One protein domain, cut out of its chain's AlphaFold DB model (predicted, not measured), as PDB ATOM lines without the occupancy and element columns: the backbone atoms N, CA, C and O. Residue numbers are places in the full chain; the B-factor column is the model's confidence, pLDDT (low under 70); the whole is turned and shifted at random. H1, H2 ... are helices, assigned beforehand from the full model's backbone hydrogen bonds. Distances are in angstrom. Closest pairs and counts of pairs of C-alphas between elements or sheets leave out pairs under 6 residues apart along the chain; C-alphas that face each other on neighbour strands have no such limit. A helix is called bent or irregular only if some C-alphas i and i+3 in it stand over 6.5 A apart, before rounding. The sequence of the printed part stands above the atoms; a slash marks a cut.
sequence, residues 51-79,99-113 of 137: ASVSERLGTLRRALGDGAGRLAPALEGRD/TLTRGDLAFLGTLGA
ATOM      1  N   ALA A  51     -33.289  20.020 -16.349       95.12
ATOM      2  CA  ALA A  51     -34.486  20.157 -17.183       95.12
ATOM      3  C   ALA A  51     -35.753  19.681 -16.452       95.12
ATOM      4  O   ALA A  51     -36.863  20.033 -16.844       95.12
ATOM      5  N   SER A  52     -35.590  18.883 -15.395       96.00
ATOM      6  CA  SER A  52     -36.673  18.337 -14.580       96.00
ATOM      7  C   SER A  52     -36.241  18.209 -13.122       96.00
ATOM      8  O   SER A  52     -35.093  17.858 -12.827       96.00
ATOM      9  N   VAL A  53     -37.177  18.410 -12.197       95.88
ATOM     10  CA  VAL A  53     -36.963  18.168 -10.761       95.88
ATOM     11  C   VAL A  53     -36.628  16.705 -10.454       95.88
ATOM     12  O   VAL A  53     -35.892  16.417  -9.506       95.88
ATOM     13  N   SER A  54     -37.084  15.775 -11.299       97.44
ATOM     14  CA  SER A  54     -36.785  14.344 -11.176       97.44
ATOM     15  C   SER A  54     -35.286  14.049 -11.341       97.44
ATOM     16  O   SER A  54     -34.752  13.141 -10.703       97.44
ATOM     17  N   GLU A  55     -34.541  14.855 -12.109       97.25
ATOM     18  CA  GLU A  55     -33.081  14.705 -12.228       97.25
ATOM     19  C   GLU A  55     -32.377  14.971 -10.888       97.25
ATOM     20  O   GLU A  55     -31.414  14.281 -10.523       97.25
ATOM     21  N   ARG A  56     -32.885  15.944 -10.123       97.12
ATOM     22  CA  ARG A  56     -32.358  16.310  -8.804       97.12
ATOM     23  C   ARG A  56     -32.698  15.248  -7.767       97.12
ATOM     24  O   ARG A  56     -31.787  14.753  -7.103       97.12
ATOM     25  N   LEU A  57     -33.953  14.795  -7.720       98.06
ATOM     26  CA  LEU A  57     -34.368  13.669  -6.872       98.06
ATOM     27  C   LEU A  57     -33.610  12.380  -7.210       98.06
ATOM     28  O   LEU A  57     -33.175  11.657  -6.319       98.06
ATOM     29  N   GLY A  58     -33.361  12.118  -8.492       98.00
ATOM     30  CA  GLY A  58     -32.537  10.998  -8.931       98.00
ATOM     31  C   GLY A  58     -31.078  11.111  -8.483       98.00
ATOM     32  O   GLY A  58     -30.438  10.090  -8.241       98.00
ATOM     33  N   THR A  59     -30.541  12.325  -8.356       97.88
ATOM     34  CA  THR A  59     -29.198  12.560  -7.802       97.88
ATOM     35  C   THR A  59     -29.185  12.294  -6.299       97.88
ATOM     36  O   THR A  59     -28.330  11.542  -5.836       97.88
ATOM     37  N   LEU A  60     -30.183  12.798  -5.567       98.19
ATOM     38  CA  LEU A  60     -30.351  12.517  -4.140       98.19
ATOM     39  C   LEU A  60     -30.489  11.024  -3.857       98.19
ATOM     40  O   LEU A  60     -29.751  10.477  -3.044       98.19
ATOM     41  N   ARG A  61     -31.359  10.333  -4.595       98.12
ATOM     42  CA  ARG A  61     -31.541   8.884  -4.465       98.12
ATOM     43  C   ARG A  61     -30.241   8.109  -4.669       98.12
ATOM     44  O   ARG A  61     -30.010   7.125  -3.980       98.12
ATOM     45  N   ARG A  62     -29.393   8.526  -5.614       98.00
ATOM     46  CA  ARG A  62     -28.085   7.883  -5.831       98.00
ATOM     47  C   ARG A  62     -27.108   8.162  -4.694       98.00
ATOM     48  O   ARG A  62     -26.341   7.266  -4.368       98.00
ATOM     49  N   ALA A  63     -27.133   9.367  -4.126       97.94
ATOM     50  CA  ALA A  63     -26.275   9.730  -3.002       97.94
ATOM     51  C   ALA A  63     -26.623   8.919  -1.746       97.94
ATOM     52  O   ALA A  63     -25.730   8.354  -1.129       97.94
ATOM     53  N   LEU A  64     -27.914   8.803  -1.421       97.25
ATOM     54  CA  LEU A  64     -28.373   8.046  -0.251       97.25
ATOM     55  C   LEU A  64     -28.323   6.526  -0.464       97.25
ATOM     56  O   LEU A  64     -28.186   5.767   0.491       97.25
ATOM     57  N   GLY A  65     -28.462   6.059  -1.710       95.12
ATOM     58  CA  GLY A  65     -28.450   4.637  -2.049       95.12
ATOM     59  C   GLY A  65     -29.440   3.825  -1.206       95.12
ATOM     60  O   GLY A  65     -30.600   4.206  -1.044       95.12
ATOM     61  N   ASP A  66     -28.963   2.715  -0.640       93.25
ATOM     62  CA  ASP A  66     -29.750   1.864   0.263       93.25
ATOM     63  C   ASP A  66     -30.017   2.516   1.632       93.25
ATOM     64  O   ASP A  66     -30.874   2.040   2.382       93.25
ATOM     65  N   GLY A  67     -29.300   3.592   1.975       95.38
ATOM     66  CA  GLY A  67     -29.420   4.282   3.258       95.38
ATOM     67  C   GLY A  67     -30.802   4.886   3.489       95.38
ATOM     68  O   GLY A  67     -31.300   4.884   4.612       95.38
ATOM     69  N   ALA A  68     -31.503   5.269   2.415       94.19
ATOM     70  CA  ALA A  68     -32.883   5.744   2.499       94.19
ATOM     71  C   ALA A  68     -33.818   4.739   3.199       94.19
ATOM     72  O   ALA A  68     -34.671   5.136   3.987       94.19
ATOM     73  N   GLY A  69     -33.631   3.433   2.966       94.94
ATOM     74  CA  GLY A  69     -34.426   2.381   3.612       94.94
ATOM     75  C   GLY A  69     -34.012   2.066   5.052       94.94
ATOM     76  O   GLY A  69     -34.717   1.332   5.741       94.94
ATOM     77  N   ARG A  70     -32.874   2.597   5.514       97.25
ATOM     78  CA  ARG A  70     -32.347   2.409   6.877       97.25
ATOM     79  C   ARG A  70     -32.701   3.564   7.811       97.25
ATOM     80  O   ARG A  70     -32.513   3.428   9.015       97.25
ATOM     81  N   LEU A  71     -33.245   4.660   7.273       96.88
ATOM     82  CA  LEU A  71     -33.595   5.843   8.055       96.88
ATOM     83  C   LEU A  71     -34.710   5.566   9.071       96.88
ATOM     84  O   LEU A  71     -34.577   5.940  10.229       96.88
ATOM     85  N   ALA A  72     -35.786   4.880   8.674       95.38
ATOM     86  CA  ALA A  72     -36.921   4.644   9.571       95.38
ATOM     87  C   ALA A  72     -36.531   3.900  10.872       95.38
ATOM     88  O   ALA A  72     -36.898   4.381  11.942       95.38
ATOM     89  N   PRO A  73     -35.732   2.810  10.838       94.94
ATOM     90  CA  PRO A  73     -35.166   2.224  12.057       94.94
ATOM     91  C   PRO A  73     -34.315   3.196  12.888       94.94
ATOM     92  O   PRO A  73     -34.388   3.178  14.112       94.94
ATOM     93  N   ALA A  74     -33.531   4.067  12.247       95.56
ATOM     94  CA  ALA A  74     -32.721   5.068  12.945       95.56
ATOM     95  C   ALA A  74     -33.560   6.175  13.606       95.56
ATOM     96  O   ALA A  74     -33.059   6.883  14.473       95.56
ATOM     97  N   LEU A  75     -34.833   6.319  13.241       96.31
ATOM     98  CA  LEU A  75     -35.774   7.263  13.849       96.31
ATOM     99  C   LEU A  75     -36.774   6.577  14.795       96.31
ATOM    100  O   LEU A  75     -37.658   7.239  15.335       96.31
ATOM    101  N   GLU A  76     -36.658   5.265  15.024       93.56
ATOM    102  CA  GLU A  76     -37.624   4.517  15.828       93.56
ATOM    103  C   GLU A  76     -37.734   5.079  17.257       93.56
ATOM    104  O   GLU A  76     -36.743   5.265  17.962       93.56
ATOM    105  N   GLY A  77     -38.969   5.362  17.683       92.44
ATOM    106  CA  GLY A  77     -39.258   5.937  19.000       92.44
ATOM    107  C   GLY A  77     -38.994   7.442  19.126       92.44
ATOM    108  O   GLY A  77     -39.154   7.972  20.225       92.44
ATOM    109  N   ARG A  78     -38.623   8.127  18.036       92.56
ATOM    110  CA  ARG A  78     -38.424   9.581  17.984       92.56
ATOM    111  C   ARG A  78     -39.550  10.251  17.199       92.56
ATOM    112  O   ARG A  78     -40.008   9.717  16.192       92.56
ATOM    113  N   ASP A  79     -39.975  11.425  17.654       93.44
ATOM    114  CA  ASP A  79     -40.897  12.282  16.905       93.44
ATOM    115  C   ASP A  79     -40.082  13.154  15.945       93.44
ATOM    116  O   ASP A  79     -39.645  14.254  16.286       93.44
ATOM    117  N   THR A  99     -42.885  17.446 -12.954       95.81
ATOM    118  CA  THR A  99     -43.525  16.131 -12.867       95.81
ATOM    119  C   THR A  99     -42.709  15.166 -12.006       95.81
ATOM    120  O   THR A  99     -41.523  14.939 -12.242       95.81
ATOM    121  N   LEU A 100     -43.373  14.523 -11.041       97.12
ATOM    122  CA  LEU A 100     -42.793  13.428 -10.265       97.12
ATOM    123  C   LEU A 100     -43.094  12.085 -10.920       97.12
ATOM    124  O   LEU A 100     -44.241  11.760 -11.240       97.12
ATOM    125  N   THR A 101     -42.064  11.262 -11.080       97.62
ATOM    126  CA  THR A 101     -42.245   9.892 -11.557       97.62
ATOM    127  C   THR A 101     -42.720   8.982 -10.426       97.62
ATOM    128  O   THR A 101     -42.536   9.257  -9.240       97.62
ATOM    129  N   ARG A 102     -43.251   7.804 -10.776       98.06
ATOM    130  CA  ARG A 102     -43.540   6.753  -9.785       98.06
ATOM    131  C   ARG A 102     -42.305   6.375  -8.955       98.06
ATOM    132  O   ARG A 102     -42.443   6.043  -7.782       98.06
ATOM    133  N   GLY A 103     -41.121   6.397  -9.566       98.00
ATOM    134  CA  GLY A 103     -39.868   6.092  -8.879       98.00
ATOM    135  C   GLY A 103     -39.462   7.171  -7.874       98.00
ATOM    136  O   GLY A 103     -38.848   6.840  -6.864       98.00
ATOM    137  N   ASP A 104     -39.823   8.427  -8.129       98.31
ATOM    138  CA  ASP A 104     -39.581   9.537  -7.204       98.31
ATOM    139  C   ASP A 104     -40.506   9.428  -5.994       98.31
ATOM    140  O   ASP A 104     -40.039   9.453  -4.862       98.31
ATOM    141  N   LEU A 105     -41.797   9.173  -6.229       98.31
ATOM    142  CA  LEU A 105     -42.773   8.958  -5.157       98.31
ATOM    143  C   LEU A 105     -42.415   7.751  -4.278       98.31
ATOM    144  O   LEU A 105     -42.520   7.824  -3.059       98.31
ATOM    145  N   ALA A 106     -41.966   6.645  -4.879       98.06
ATOM    146  CA  ALA A 106     -41.530   5.470  -4.123       98.06
ATOM    147  C   ALA A 106     -40.278   5.754  -3.277       98.06
ATOM    148  O   ALA A 106     -40.169   5.272  -2.152       98.06
ATOM    149  N   PHE A 107     -39.341   6.541  -3.810       98.12
ATOM    150  CA  PHE A 107     -38.144   6.957  -3.087       98.12
ATOM    151  C   PHE A 107     -38.482   7.876  -1.905       98.12
ATOM    152  O   PHE A 107     -38.078   7.580  -0.785       98.12
ATOM    153  N   LEU A 108     -39.285   8.920  -2.129       98.19
ATOM    154  CA  LEU A 108     -39.763   9.818  -1.071       98.19
ATOM    155  C   LEU A 108     -40.534   9.044   0.008       98.19
ATOM    156  O   LEU A 108     -40.285   9.216   1.197       98.19
ATOM    157  N   GLY A 109     -41.393   8.107  -0.404       98.00
ATOM    158  CA  GLY A 109     -42.113   7.226   0.515       98.00
ATOM    159  C   GLY A 109     -41.204   6.282   1.309       98.00
ATOM    160  O   GLY A 109     -41.523   5.964   2.448       98.00
ATOM    161  N   THR A 110     -40.060   5.866   0.756       97.50
ATOM    162  CA  THR A 110     -39.067   5.048   1.481       97.50
ATOM    163  C   THR A 110     -38.420   5.837   2.618       97.50
ATOM    164  O   THR A 110     -38.196   5.282   3.688       97.50
ATOM    165  N   LEU A 111     -38.166   7.131   2.403       97.06
ATOM    166  CA  LEU A 111     -37.680   8.040   3.444       97.06
ATOM    167  C   LEU A 111     -38.764   8.401   4.471       97.06
ATOM    168  O   LEU A 111     -38.434   8.944   5.519       97.06
ATOM    169  N   GLY A 112     -40.040   8.139   4.166       96.56
ATOM    170  CA  GLY A 112     -41.163   8.675   4.934       96.56
ATOM    171  C   GLY A 112     -41.245  10.201   4.856       96.56
ATOM    172  O   GLY A 112     -41.720  10.826   5.795       96.56
ATOM    173  N   ALA A 113     -40.740  10.792   3.769       98.19
ATOM    174  CA  ALA A 113     -40.534  12.227   3.684       98.19
ATOM    175  C   ALA A 113     -41.751  12.981   3.138       98.19
ATOM    176  O   ALA A 113     -42.363  12.569   2.145       98.19
TER     177      ALA A 113
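Overview. This is residues 51 to 79 and 99 to 113 of the 137 residues of an uncharacterized protein of Olsenella sp. oral taxon 807 (UniProt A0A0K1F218). A long helix, H1, bends into two arms that make a wide V, and a shorter helix, H2, lies across its open side and packs on both arms. Residues 73 to 79 stick out at one end of this rod. The printed part has 44 residues with two named helices, H1 then H2, and is all helix, with no named strand. It is only just loose, close to compact, with a radius of gyration of the C-alphas of 11.5 A, and spans 39 by 17 by 14 A.

Along the chain. H1, residues 53 to 74, was assigned as one helix by its hydrogen bonds but is bent: C-alphas 63 and 66 are 9.2 A apart. Arm H1a, residues 53 to 63, begins at C-alpha 53 (-36.963, 18.168, -10.761) and is 15.7 A long. Arm H1b, residues 66 to 74, is 13.4 A long and irregular, with C-alphas 69 and 72 6.8 A apart. H2, residues 102 to 111, is 14.5 A long and ends at C-alpha 111 (-37.680, 8.040, 3.444).

Arrangement. H1a and H1b are about perpendicular, at 76 degrees. H1a touches H2, the closest C-alphas being those of Leu 57 and Asp 104, 6.7 A apart, at a steep tilt of 47 degrees, the same way. H1b touches H2, closest at the C-alphas of Ala 68 and Leu 111, 5.4 A apart, at a tilt of 36 degrees, only just steep, the same way. Every O i to N i+4 pair is within hydrogen-bond range in H1a and H2; in H1b 2 of 5 are, beside 3 of 6 O i to N i+3 pairs.

Size, cuts and confidence. The C-alphas of Ala 51 and Gly 77, the two farthest apart, are 39.2 A apart. Residues 80 to 98 are not printed, and C-alphas 79 and 99 are 30.1 A apart across this cut, in the link from H1 to H2. No printed residue has a pLDDT under 70.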